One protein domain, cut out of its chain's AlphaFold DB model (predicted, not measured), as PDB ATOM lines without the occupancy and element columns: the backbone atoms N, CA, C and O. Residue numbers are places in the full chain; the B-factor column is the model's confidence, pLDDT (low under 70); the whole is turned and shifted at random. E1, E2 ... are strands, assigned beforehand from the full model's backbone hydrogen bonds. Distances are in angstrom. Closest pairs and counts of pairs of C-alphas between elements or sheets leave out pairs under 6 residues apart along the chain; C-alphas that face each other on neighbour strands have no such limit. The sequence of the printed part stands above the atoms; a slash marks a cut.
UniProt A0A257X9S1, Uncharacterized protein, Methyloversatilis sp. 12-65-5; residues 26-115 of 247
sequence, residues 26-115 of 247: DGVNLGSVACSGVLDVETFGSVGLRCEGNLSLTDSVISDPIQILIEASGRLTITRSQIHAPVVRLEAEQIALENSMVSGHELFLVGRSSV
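This is residues 26 to 115 of the 247 residues of an uncharacterized protein of Methyloversatilis sp. 12-65-5 (UniProt A0A257X9S1). The chain is wound in stacked turns, a short solenoid of triangular cross-section with three walls: the sheet E2 E3 E5 E8 E11, the sheet E1 E4 E6 E9, and a smaller wall of E7 and E10 extended by residues 61 to 62 and 28 to 29. The first stretch, residues 28 to 29 with E1 and E2, goes round one way; the hairpin of E2 and E3 then folds the chain back, and from E3 on it winds round the other way to E11. The printed part has 90 residues, with eleven named strands, E1 to E11 in order, and no named helix; the class is all strand. The two larger sheets are mixed, and E7 and E10 are parallel. The whole is compact, with a radius of gyration of the C-alphas of 11.7 A, and spans 35 by 24 by 23 A.

E1, residues 32 to 35, begins at C-alpha 32 (-13.880, -88.654, 17.202). E2 is residues 39 to 42, E3 residues 47 to 51, 13.4 A long, and E4 residues 55 to 58. E5, residues 67 to 72, measures 16.6 A from C-alpha 67 (-22.443, -84.563, 35.250) to its last C-alpha. E6 is residues 75 to 79, 12.8 A, and E7 residues 82 to 84. E8, residues 87 to 92, is 16.7 A long, E9, residues 94 to 98, 13.0 A, and E10 is residues 101 to 103. E11, residues 106 to 111, is 15.9 A long and ends at C-alpha 111 (-28.468, -72.393, 22.684).

In the sheet E1, E4, E6, E9, E1 and E4 are antiparallel, with N 34 and O 56 2.9 A apart. E4 and E6 are parallel, N 57 to O 77 being 2.9 A, as are E6 and E9, N 78 to O 96 being 2.8 A. In the sheet E2, E3, E5, E8, E11, the edge strands are E2 and E11. The hairpin of E2 and E3 is antiparallel, with N 40 and O 50 2.8 A apart. Parallel pairs follow: E3 and E5, N 49 to O 69, 2.8 A; E5 and E8, N 70 to O 89, 2.9 A; E8 and E11, N 90 to O 108, 2.9 A. E7 and E10 are parallel, with N 83 and O 101 2.8 A apart. Residues 61 to 62 pair parallel with residues 82 to 83 of E7, and antiparallel with residues 28 to 29. The closest C-alphas of E6 and E8, Leu 76 and Ala 92, are 5.9 A apart.

The C-alphas of Asp 26 and Val 115, the two farthest apart, are 38.0 A apart. The printed part has no cut. No link is long; E4 to E5, with 8 residues, is short and the others are tight. The mean pLDDT of the printed part is 91.9; residue 26 and residues 113 to 115 are under 70.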
ATOM      1  N   ASP A  26     -19.032 -97.297  33.786       57.66
ATOM      2  CA  ASP A  26     -19.519 -97.392  32.423       57.66
ATOM      3  C   ASP A  26     -18.784 -96.319  31.601       57.66
ATOM      4  O   ASP A  26     -18.458 -95.230  32.080       57.66
ATOM      5  N   GLY A  27     -18.287 -96.725  30.439       74.12
ATOM      6  CA  GLY A  27     -17.111 -96.096  29.843       74.12
ATOM      7  C   GLY A  27     -17.390 -94.722  29.234       74.12
ATOM      8  O   GLY A  27     -18.372 -94.529  28.523       74.12
ATOM      9  N   VAL A  28     -16.452 -93.788  29.413       85.25
ATOM     10  CA  VAL A  28     -16.362 -92.584  28.577       85.25
ATOM     11  C   VAL A  28     -15.548 -92.933  27.328       85.25
ATOM     12  O   VAL A  28     -14.323 -93.027  27.377       85.25
ATOM     13  N   ASN A  29     -16.221 -93.140  26.201       89.94
ATOM     14  CA  ASN A  29     -15.621 -93.289  24.879       89.94
ATOM     15  C   ASN A  29     -15.922 -92.039  24.044       89.94
ATOM     16  O   ASN A  29     -17.027 -91.858  23.540       89.94
ATOM     17  N   LEU A  30     -14.933 -91.163  23.880       88.31
ATOM     18  CA  LEU A  30     -15.131 -89.882  23.196       88.31
ATOM     19  C   LEU A  30     -15.225 -89.993  21.662       88.31
ATOM     20  O   LEU A  30     -15.517 -88.988  21.016       88.31
ATOM     21  N   GLY A  31     -15.066 -91.182  21.069       91.50
ATOM     22  CA  GLY A  31     -15.141 -91.359  19.616       91.50
ATOM     23  C   GLY A  31     -14.153 -90.444  18.884       91.50
ATOM     24  O   GLY A  31     -12.975 -90.381  19.243       91.50
ATOM     25  N   SER A  32     -14.635 -89.714  17.876       94.94
ATOM     26  CA  SER A  32     -13.880 -88.654  17.202       94.94
ATOM     27  C   SER A  32     -14.392 -87.277  17.627       94.94
ATOM     28  O   SER A  32     -15.559 -86.935  17.408       94.94
ATOM     29  N   VAL A  33     -13.485 -86.491  18.213       96.06
ATOM     30  CA  VAL A  33     -13.709 -85.111  18.654       96.06
ATOM     31  C   VAL A  33     -12.919 -84.172  17.750       96.06
ATOM     32  O   VAL A  33     -11.701 -84.298  17.633       96.06
ATOM     33  N   ALA A  34     -13.600 -83.207  17.139       96.88
ATOM     34  CA  ALA A  34     -12.977 -82.142  16.367       96.88
ATOM     35  C   ALA A  34     -13.360 -80.785  16.959       96.88
ATOM     36  O   ALA A  34     -14.541 -80.483  17.115       96.88
ATOM     37  N   CYS A  35     -12.360 -79.965  17.270       97.38
ATOM     38  CA  CYS A  35     -12.538 -78.595  17.738       97.38
ATOM     39  C   CYS A  35     -11.781 -77.657  16.794       97.38
ATOM     40  O   CYS A  35     -10.636 -77.939  16.436       97.38
ATOM     41  N   SER A  36     -12.407 -76.560  16.364       97.00
ATOM     42  CA  SER A  36     -11.749 -75.590  15.474       97.00
ATOM     43  C   SER A  36     -10.759 -74.662  16.190       97.00
ATOM     44  O   SER A  36     -10.029 -73.938  15.517       97.00
ATOM     45  N   GLY A  37     -10.750 -74.650  17.526       96.12
ATOM     46  CA  GLY A  37      -9.864 -73.824  18.348       96.12
ATOM     47  C   GLY A  37      -9.247 -74.601  19.506       96.12
ATOM     48  O   GLY A  37      -8.840 -75.752  19.341       96.12
ATOM     49  N   VAL A  38      -9.140 -73.963  20.673       96.81
ATOM     50  CA  VAL A  38      -8.568 -74.596  21.869       96.81
ATOM     51  C   VAL A  38      -9.605 -75.519  22.498       96.81
ATOM     52  O   VAL A  38     -10.714 -75.088  22.808       96.81
ATOM     53  N   LEU A  39      -9.229 -76.785  22.674       96.75
ATOM     54  CA  LEU A  39     -10.015 -77.787  23.384       96.75
ATOM     55  C   LEU A  39      -9.448 -77.971  24.792       96.75
ATOM     56  O   LEU A  39      -8.271 -78.304  24.942       96.75
ATOM     57  N   ASP A  40     -10.300 -77.799  25.794       97.06
ATOM     58  CA  ASP A  40     -10.030 -78.110  27.192       97.06
ATOM     59  C   ASP A  40     -10.914 -79.279  27.645       97.06
ATOM     60  O   ASP A  40     -12.086 -79.378  27.262       97.06
ATOM     61  N   VAL A  41     -10.329 -80.204  28.407       95.06
ATOM     62  CA  VAL A  41     -10.968 -81.462  28.813       95.06
ATOM     63  C   VAL A  41     -10.797 -81.649  30.312       95.06
ATOM     64  O   VAL A  41      -9.687 -81.839  30.808       95.06
ATOM     65  N   GLU A  42     -11.917 -81.663  31.027       91.69
ATOM     66  CA  GLU A  42     -11.973 -81.863  32.471       91.69
ATOM     67  C   GLU A  42     -12.622 -83.215  32.786       91.69
ATOM     68  O   GLU A  42     -13.701 -83.531  32.292       91.69
ATOM     69  N   THR A  43     -11.974 -84.035  33.617       85.50
ATOM     70  CA  THR A  43     -12.469 -85.382  33.975       85.50
ATOM     71  C   THR A  43     -12.589 -85.603  35.486       85.50
ATOM     72  O   THR A  43     -12.598 -86.740  35.961       85.50
ATOM     73  N   PHE A  44     -12.621 -84.533  36.284       74.25
ATOM     74  CA  PHE A  44     -12.643 -84.633  37.745       74.25
ATOM     75  C   PHE A  44     -14.077 -84.669  38.282       74.25
ATOM     76  O   PHE A  44     -14.646 -83.645  38.642       74.25
ATOM     77  N   GLY A  45     -14.666 -85.867  38.349       76.31
ATOM     78  CA  GLY A  45     -16.018 -86.090  38.894       76.31
ATOM     79  C   GLY A  45     -17.161 -85.700  37.947       76.31
ATOM     80  O   GLY A  45     -18.257 -86.242  38.061       76.31
ATOM     81  N   SER A  46     -16.889 -84.840  36.973       86.19
ATOM     82  CA  SER A  46     -17.709 -84.559  35.795       86.19
ATOM     83  C   SER A  46     -16.888 -84.799  34.524       86.19
ATOM     84  O   SER A  46     -15.659 -84.881  34.572       86.19
ATOM     85  N   VAL A  47     -17.574 -84.932  33.388       92.44
ATOM     86  CA  VAL A  47     -16.953 -84.907  32.058       92.44
ATOM     87  C   VAL A  47     -17.244 -83.541  31.448       92.44
ATOM     88  O   VAL A  47     -18.385 -83.249  31.092       92.44
ATOM     89  N   GLY A  48     -16.216 -82.701  31.380       94.88
ATOM     90  CA  GLY A  48     -16.240 -81.371  30.788       94.88
ATOM     91  C   GLY A  48     -15.489 -81.350  29.460       94.88
ATOM     92  O   GLY A  48     -14.322 -81.730  29.409       94.88
ATOM     93  N   LEU A  49     -16.142 -80.899  28.392       96.25
ATOM     94  CA  LEU A  49     -15.517 -80.589  27.107       96.25
ATOM     95  C   LEU A  49     -15.770 -79.120  26.808       96.25
ATOM     96  O   LEU A  49     -16.924 -78.724  26.677       96.25
ATOM     97  N   ARG A  50     -14.710 -78.326  26.669       97.56
ATOM     98  CA  ARG A  50     -14.823 -76.907  26.337       97.56
ATOM     99  C   ARG A  50     -14.024 -76.591  25.086       97.56
ATOM    100  O   ARG A  50     -12.822 -76.816  25.049       97.56
ATOM    101  N   CYS A  51     -14.689 -76.078  24.060       97.81
ATOM    102  CA  CYS A  51     -14.075 -75.729  22.784       97.81
ATOM    103  C   CYS A  51     -14.266 -74.241  22.475       97.81
ATOM    104  O   CYS A  51     -15.393 -73.752  22.375       97.81
ATOM    105  N   GLU A  52     -13.162 -73.528  22.255       97.69
ATOM    106  CA  GLU A  52     -13.169 -72.161  21.723       97.69
ATOM    107  C   GLU A  52     -13.371 -72.194  20.196       97.69
ATOM    108  O   GLU A  52     -12.453 -71.987  19.404       97.69
ATOM    109  N   GLY A  53     -14.580 -72.550  19.765       97.00
ATOM    110  CA  GLY A  53     -14.991 -72.566  18.368       97.00
ATOM    111  C   GLY A  53     -16.108 -73.567  18.104       97.00
ATOM    112  O   GLY A  53     -17.000 -73.765  18.928       97.00
ATOM    113  N   ASN A  54     -16.056 -74.203  16.935       97.81
ATOM    114  CA  ASN A  54     -16.975 -75.269  16.559       97.81
ATOM    115  C   ASN A  54     -16.495 -76.595  17.146       97.81
ATOM    116  O   ASN A  54     -15.344 -76.977  16.928       97.81
ATOM    117  N   LEU A  55     -17.394 -77.301  17.828       98.06
ATOM    118  CA  LEU A  55     -17.155 -78.619  18.401       98.06
ATOM    119  C   LEU A  55     -17.990 -79.657  17.655       98.06
ATOM    120  O   LEU A  55     -19.209 -79.535  17.550       98.06
ATOM    121  N   SER A  56     -17.340 -80.702  17.155       97.88
ATOM    122  CA  SER A  56     -18.001 -81.869  16.583       97.88
ATOM    123  C   SER A  56     -17.625 -83.118  17.369       97.88
ATOM    124  O   SER A  56     -16.444 -83.405  17.564       97.88
ATOM    125  N   LEU A  57     -18.643 -83.841  17.825       97.38
ATOM    126  CA  LEU A  57     -18.539 -85.128  18.502       97.38
ATOM    127  C   LEU A  57     -19.197 -86.180  17.624       97.38
ATOM    128  O   LEU A  57     -20.364 -86.043  17.257       97.38
ATOM    129  N   THR A  58     -18.447 -87.222  17.286       97.56
ATOM    130  CA  THR A  58     -18.901 -88.281  16.385       97.56
ATOM    131  C   THR A  58     -18.595 -89.654  16.959       97.56
ATOM    132  O   THR A  58     -17.486 -89.882  17.443       97.56
ATOM    133  N   ASP A  59     -19.571 -90.562  16.896       96.69
ATOM    134  CA  ASP A  59     -19.444 -91.944  17.386       96.69
ATOM    135  C   ASP A  59     -19.017 -92.019  18.872       96.69
ATOM    136  O   ASP A  59     -18.275 -92.914  19.283       96.69
ATOM    137  N   SER A  60     -19.453 -91.050  19.685       94.75
ATOM    138  CA  SER A  60     -19.095 -90.959  21.106       94.75
ATOM    139  C   SER A  60     -20.120 -91.698  21.969       94.75
ATOM    140  O   SER A  60     -21.321 -91.552  21.768       94.75
ATOM    141  N   VAL A  61     -19.668 -92.447  22.969       94.88
ATOM    142  CA  VAL A  61     -20.515 -93.078  23.988       94.88
ATOM    143  C   VAL A  61     -20.042 -92.589  25.349       94.88
ATOM    144  O   VAL A  61     -18.938 -92.916  25.770       94.88
ATOM    145  N   ILE A  62     -20.841 -91.764  26.018       93.00
ATOM    146  CA  ILE A  62     -20.542 -91.223  27.345       93.00
ATOM    147  C   ILE A  62     -21.642 -91.721  28.277       93.00
ATOM    148  O   ILE A  62     -22.774 -91.261  28.153       93.00
ATOM    149  N   SER A  63     -21.322 -92.661  29.165       91.50
ATOM    150  CA  SER A  63     -22.259 -93.233  30.140       91.50
ATOM    151  C   SER A  63     -21.721 -93.070  31.562       91.50
ATOM    152  O   SER A  63     -20.510 -93.051  31.767       91.50
ATOM    153  N   ASP A  64     -22.621 -92.897  32.527       82.38
ATOM    154  CA  ASP A  64     -22.363 -92.841  33.973       82.38
ATOM    155  C   ASP A  64     -21.411 -91.769  34.570       82.38
ATOM    156  O   ASP A  64     -20.913 -91.965  35.687       82.38
ATOM    157  N   PRO A  65     -21.163 -90.584  33.976       79.62
ATOM    158  CA  PRO A  65     -20.592 -89.484  34.751       79.62
ATOM    159  C   PRO A  65     -21.673 -88.834  35.627       79.62
ATOM    160  O   PRO A  65     -22.840 -88.775  35.253       79.62
ATOM    161  N   ILE A  66     -21.289 -88.268  36.776       90.81
ATOM    162  CA  ILE A  66     -22.220 -87.535  37.661       90.81
ATOM    163  C   ILE A  66     -22.846 -86.347  36.911       90.81
ATOM    164  O   ILE A  66     -24.025 -86.035  37.081       90.81
ATOM    165  N   GLN A  67     -22.046 -85.701  36.062       93.56
ATOM    166  CA  GLN A  67     -22.443 -84.563  35.250       93.56
ATOM    167  C   GLN A  67     -21.640 -84.521  33.947       93.56
ATOM    168  O   GLN A  67     -20.432 -84.769  33.953       93.56
ATOM    169  N   ILE A  68     -22.302 -84.147  32.851       95.56
ATOM    170  CA  ILE A  68     -21.684 -83.847  31.555       95.56
ATOM    171  C   ILE A  68     -21.869 -82.365  31.256       95.56
ATOM    172  O   ILE A  68     -22.995 -81.868  31.294       95.56
ATOM    173  N   LEU A  69     -20.778 -81.677  30.931       96.44
ATOM    174  CA  LEU A  69     -20.776 -80.311  30.423       96.44
ATOM    175  C   LEU A  69     -20.054 -80.289  29.075       96.44
ATOM    176  O   LEU A  69     -18.873 -80.605  29.001       96.44
ATOM    177  N   ILE A  70     -20.759 -79.922  28.012       97.06
ATOM    178  CA  ILE A  70     -20.181 -79.741  26.680       97.06
ATOM    179  C   ILE A  70     -20.441 -78.297  26.271       97.06
ATOM    180  O   ILE A  70     -21.581 -77.926  26.003       97.06
ATOM    181  N   GLU A  71     -19.383 -77.499  26.246       97.56
ATOM    182  CA  GLU A  71     -19.395 -76.078  25.921       97.56
ATOM    183  C   GLU A  71     -18.637 -75.847  24.607       97.56
ATOM    184  O   GLU A  71     -17.481 -76.245  24.448       97.56
ATOM    185  N   ALA A  72     -19.282 -75.187  23.655       97.69
ATOM    186  CA  ALA A  72     -18.673 -74.734  22.414       97.69
ATOM    187  C   ALA A  72     -18.981 -73.249  22.222       97.69
ATOM    188  O   ALA A  72     -20.134 -72.843  22.303       97.69
ATOM    189  N   SER A  73     -17.983 -72.414  21.933       97.31
ATOM    190  CA  SER A  73     -18.261 -70.991  21.688       97.31
ATOM    191  C   SER A  73     -18.967 -70.729  20.348       97.31
ATOM    192  O   SER A  73     -19.513 -69.645  20.171       97.31
ATOM    193  N   GLY A  74     -18.937 -71.690  19.416       96.75
ATOM    194  CA  GLY A  74     -19.621 -71.660  18.118       96.75
ATOM    195  C   GLY A  74     -20.671 -72.768  17.985       96.75
ATOM    196  O   GLY A  74     -21.534 -72.936  18.847       96.75
ATOM    197  N   ARG A  75     -20.618 -73.541  16.892       96.94
ATOM    198  CA  ARG A  75     -21.556 -74.646  16.625       96.94
ATOM    199  C   ARG A  75     -21.118 -75.943  17.311       96.94
ATOM    200  O   ARG A  75     -20.005 -76.414  17.093       96.94
ATOM    201  N   LEU A  76     -22.035 -76.566  18.047       97.56
ATOM    202  CA  LEU A  76     -21.922 -77.911  18.603       97.56
ATOM    203  C   LEU A  76     -22.688 -78.904  17.722       97.56
ATOM    204  O   LEU A  76     -23.907 -78.814  17.597       97.56
ATOM    205  N   THR A  77     -21.983 -79.859  17.121       97.69
ATOM    206  CA  THR A  77     -22.582 -80.924  16.301       97.69
ATOM    207  C   THR A  77     -22.298 -82.281  16.924       97.69
ATOM    208  O   THR A  77     -21.142 -82.680  17.039       97.69
ATOM    209  N   ILE A  78     -23.341 -83.006  17.307       97.50
ATOM    210  CA  ILE A  78     -23.244 -84.332  17.918       97.50
ATOM    211  C   ILE A  78     -23.855 -85.331  16.936       97.50
ATOM    212  O   ILE A  78     -25.031 -85.217  16.597       97.50
ATOM    213  N   THR A  79     -23.052 -86.277  16.441       97.56
ATOM    214  CA  THR A  79     -23.450 -87.217  15.381       97.56
ATOM    215  C   THR A  79     -23.210 -88.665  15.789       97.56
ATOM    216  O   THR A  79     -22.081 -89.038  16.091       97.56
ATOM    217  N   ARG A  80     -24.238 -89.518  15.709       97.38
ATOM    218  CA  ARG A  80     -24.144 -90.948  16.069       97.38
ATOM    219  C   ARG A  80     -23.590 -91.186  17.482       97.38
ATOM    220  O   ARG A  80     -22.908 -92.180  17.719       97.38
ATOM    221  N   SER A  81     -23.884 -90.284  18.417       96.94
ATOM    222  CA  SER A  81     -23.376 -90.371  19.788       96.94
ATOM    223  C   SER A  81     -24.474 -90.738  20.784       96.94
ATOM    224  O   SER A  81     -25.635 -90.365  20.616       96.94
ATOM    225  N   GLN A  82     -24.100 -91.453  21.840       96.56
ATOM    226  CA  GLN A  82     -24.955 -91.801  22.970       96.56
ATOM    227  C   GLN A  82     -24.406 -91.124  24.225       96.56
ATOM    228  O   GLN A  82     -23.278 -91.381  24.632       96.56
ATOM    229  N   ILE A  83     -25.184 -90.223  24.811       95.75
ATOM    230  CA  ILE A  83     -24.798 -89.432  25.977       95.75
ATOM    231  C   ILE A  83     -25.825 -89.708  27.071       95.75
ATOM    232  O   ILE A  83     -26.986 -89.319  26.936       95.75
ATOM    233  N   HIS A  84     -25.402 -90.379  28.136       95.31
ATOM    234  CA  HIS A  84     -26.218 -90.715  29.292       95.31
ATOM    235  C   HIS A  84     -25.542 -90.245  30.581       95.31
ATOM    236  O   HIS A  84     -24.427 -90.654  30.889       95.31
ATOM    237  N   ALA A  85     -26.209 -89.370  31.331       94.31
ATOM    238  CA  ALA A  85     -25.759 -88.936  32.654       94.31
ATOM    239  C   ALA A  85     -26.935 -88.414  33.481       94.31
ATOM    240  O   ALA A  85     -27.908 -87.938  32.902       94.31
ATOM    241  N   PRO A  86     -26.867 -88.402  34.823       95.25
ATOM    242  CA  PRO A  86     -27.898 -87.776  35.642       95.25
ATOM    243  C   PRO A  86     -28.141 -86.314  35.256       95.25
ATOM    244  O   PRO A  86     -29.294 -85.908  35.129       95.25
ATOM    245  N   VAL A  87     -27.073 -85.559  34.992       94.31
ATOM    246  CA  VAL A  87     -27.147 -84.156  34.572       94.31
ATOM    247  C   VAL A  87     -26.354 -83.957  33.284       94.31
ATOM    248  O   VAL A  87     -25.142 -84.170  33.265       94.31
ATOM    249  N   VAL A  88     -27.015 -83.495  32.222       96.44
ATOM    250  CA  VAL A  88     -26.389 -83.175  30.931       96.44
ATOM    251  C   VAL A  88     -26.578 -81.695  30.622       96.44
ATOM    252  O   VAL A  88     -27.701 -81.194  30.596       96.44
ATOM    253  N   ARG A  89     -25.478 -80.984  30.364       96.94
ATOM    254  CA  ARG A  89     -25.466 -79.572  29.972       96.94
ATOM    255  C   ARG A  89     -24.753 -79.406  28.639       96.94
ATOM    256  O   ARG A  89     -23.564 -79.695  28.538       96.94
ATOM    257  N   LEU A  90     -25.485 -78.938  27.637       97.06
ATOM    258  CA  LEU A  90     -24.965 -78.601  26.317       97.06
ATOM    259  C   LEU A  90     -25.093 -77.088  26.134       97.06
ATOM    260  O   LEU A  90     -26.204 -76.559  26.165       97.06
ATOM    261  N   GLU A  91     -23.971 -76.404  25.953       96.94
ATOM    262  CA  GLU A  91     -23.914 -74.958  25.756       96.94
ATOM    263  C   GLU A  91     -23.202 -74.648  24.443       96.94
ATOM    264  O   GLU A  91     -22.053 -75.033  24.239       96.94
ATOM    265  N   ALA A  92     -23.907 -73.987  23.530       96.88
ATOM    266  CA  ALA A  92     -23.343 -73.565  22.258       96.88
ATOM    267  C   ALA A  92     -24.116 -72.393  21.652       96.88
ATOM    268  O   ALA A  92     -25.231 -72.073  22.068       96.88
ATOM    269  N   GLU A  93     -23.565 -71.763  20.618       95.94
ATOM    270  CA  GLU A  93     -24.345 -70.833  19.800       95.94
ATOM    271  C   GLU A  93     -25.445 -71.590  19.043       95.94
ATOM    272  O   GLU A  93     -26.621 -71.230  19.085       95.94
ATOM    273  N   GLN A  94     -25.066 -72.711  18.428       95.25
ATOM    274  CA  GLN A  94     -25.957 -73.596  17.683       95.25
ATOM    275  C   GLN A  94     -25.733 -75.038  18.118       95.25
ATOM    276  O   GLN A  94     -24.591 -75.488  18.167       95.25
ATOM    277  N   ILE A  95     -26.809 -75.776  18.382       96.25
ATOM    278  CA  ILE A  95     -26.740 -77.189  18.769       96.25
ATOM    279  C   ILE A  95     -27.427 -78.022  17.688       96.25
ATOM    280  O   ILE A  95     -28.614 -77.846  17.425       96.25
ATOM    281  N   ALA A  96     -26.676 -78.931  17.071       95.75
ATOM    282  CA  ALA A  96     -27.157 -79.881  16.076       95.75
ATOM    283  C   ALA A  96     -26.956 -81.313  16.587       95.75
ATOM    284  O   ALA A  96     -25.842 -81.713  16.927       95.75
ATOM    285  N   LEU A  97     -28.043 -82.081  16.640       96.12
ATOM    286  CA  LEU A  97     -28.071 -83.472  17.090       96.12
ATOM    287  C   LEU A  97     -28.503 -84.349  15.913       96.12
ATOM    288  O   LEU A  97     -29.648 -84.286  15.476       96.12
ATOM    289  N   GLU A  98     -27.590 -85.167  15.402       95.88
ATOM    290  CA  GLU A  98     -27.815 -86.026  14.240       95.88
ATOM    291  C   GLU A  98     -27.660 -87.492  14.643       95.88
ATOM    292  O   GLU A  98     -26.591 -87.916  15.081       95.88
ATOM    293  N   ASN A  99     -28.723 -88.293  14.522       95.38
ATOM    294  CA  ASN A  99     -28.707 -89.721  14.884       95.38
ATOM    295  C   ASN A  99     -28.117 -89.995  16.282       95.38
ATOM    296  O   ASN A  99     -27.442 -91.000  16.489       95.38
ATOM    297  N   SER A 100     -28.310 -89.062  17.214       95.56
ATOM    298  CA  SER A 100     -27.699 -89.094  18.540       95.56
ATOM    299  C   SER A 100     -28.769 -89.216  19.612       95.56
ATOM    300  O   SER A 100     -29.855 -88.654  19.481       95.56
ATOM    301  N   MET A 101     -28.450 -89.942  20.677       95.75
ATOM    302  CA  MET A 101     -29.320 -90.129  21.829       95.75
ATOM    303  C   MET A 101     -28.705 -89.406  23.021       95.75
ATOM    304  O   MET A 101     -27.634 -89.781  23.489       95.75
ATOM    305  N   VAL A 102     -29.383 -88.370  23.509       94.88
ATOM    306  CA  VAL A 102     -28.988 -87.643  24.718       94.88
ATOM    307  C   VAL A 102     -30.058 -87.871  25.772       94.88
ATOM    308  O   VAL A 102     -31.229 -87.577  25.545       94.88
ATOM    309  N   SER A 103     -29.664 -88.429  26.911       92.75
ATOM    310  CA  SER A 103     -30.563 -88.792  27.998       92.75
ATOM    311  C   SER A 103     -29.964 -88.374  29.336       92.75
ATOM    312  O   SER A 103     -28.797 -88.632  29.620       92.75
ATOM    313  N   GLY A 104     -30.782 -87.748  30.173       91.75
ATOM    314  CA  GLY A 104     -30.443 -87.486  31.561       91.75
ATOM    315  C   GLY A 104     -31.673 -87.197  32.398       91.75
ATOM    316  O   GLY A 104     -32.751 -86.964  31.852       91.75
ATOM    317  N   HIS A 105     -31.518 -87.234  33.723       93.31
ATOM    318  CA  HIS A 105     -32.588 -86.820  34.635       93.31
ATOM    319  C   HIS A 105     -32.851 -85.319  34.488       93.31
ATOM    320  O   HIS A 105     -33.999 -84.883  34.500       93.31
ATOM    321  N   GLU A 106     -31.782 -84.545  34.283       94.00
ATOM    322  CA  GLU A 106     -31.838 -83.125  33.967       94.00
ATOM    323  C   GLU A 106     -31.044 -82.833  32.689       94.00
ATOM    324  O   GLU A 106     -29.837 -83.077  32.622       94.00
ATOM    325  N   LEU A 107     -31.723 -82.293  31.673       95.62
ATOM    326  CA  LEU A 107     -31.122 -81.889  30.404       95.62
ATOM    327  C   LEU A 107     -31.220 -80.370  30.243       95.62
ATOM    328  O   LEU A 107     -32.316 -79.814  30.177       95.62
ATOM    329  N   PHE A 108     -30.069 -79.711  30.134       95.31
ATOM    330  CA  PHE A 108     -29.966 -78.276  29.891       95.31
ATOM    331  C   PHE A 108     -29.376 -78.033  28.503       95.31
ATOM    332  O   PHE A 108     -28.236 -78.406  28.229       95.31
ATOM    333  N   LEU A 109     -30.157 -77.389  27.641       93.81
ATOM    334  CA  LEU A 109     -29.753 -76.962  26.305       93.81
ATOM    335  C   LEU A 109     -29.688 -75.436  26.305       93.81
ATOM    336  O   LEU A 109     -30.719 -74.764  26.265       93.81
ATOM    337  N   VAL A 110     -28.482 -74.889  26.382       92.69
ATOM    338  CA  VAL A 110     -28.241 -73.446  26.334       92.69
ATOM    339  C   VAL A 110     -27.753 -73.110  24.932       92.69
ATOM    340  O   VAL A 110     -26.560 -73.094  24.652       92.69
ATOM    341  N   GLY A 111     -28.712 -72.901  24.030       84.81
ATOM    342  CA  GLY A 111     -28.468 -72.393  22.684       84.81
ATOM    343  C   GLY A 111     -28.667 -70.882  22.643       84.81
ATOM    344  O   GLY A 111     -29.747 -70.401  22.996       84.81
ATOM    345  N   ARG A 112     -27.683 -70.111  22.171       77.62
ATOM    346  CA  ARG A 112     -27.932 -68.711  21.780       77.62
ATOM    347  C   ARG A 112     -28.600 -68.714  20.415       77.62
ATOM    348  O   ARG A 112     -27.928 -68.509  19.418       77.62
ATOM    349  N   SER A 113     -29.906 -69.008  20.414       52.06
ATOM    350  CA  SER A 113     -30.777 -69.134  19.238       52.06
ATOM    351  C   SER A 113     -30.251 -68.336  18.045       52.06
ATOM    352  O   SER A 113     -30.409 -67.115  17.978       52.06
ATOM    353  N   SER A 114     -29.584 -69.025  17.120       44.06
ATOM    354  CA  SER A 114     -29.260 -68.433  15.837       44.06
ATOM    355  C   SER A 114     -30.577 -68.275  15.107       44.06
ATOM    356  O   SER A 114     -31.251 -69.264  14.811       44.06
ATOM    357  N   VAL A 115     -30.950 -67.025  14.855       44.97
ATOM    358  CA  VAL A 115     -31.998 -66.665  13.909       44.97
ATOM    359  C   VAL A 115     -31.790 -67.534  12.671       44.97
ATOM    360  O   VAL A 115     -30.751 -67.444  12.025       44.97
TER     361      VAL A 115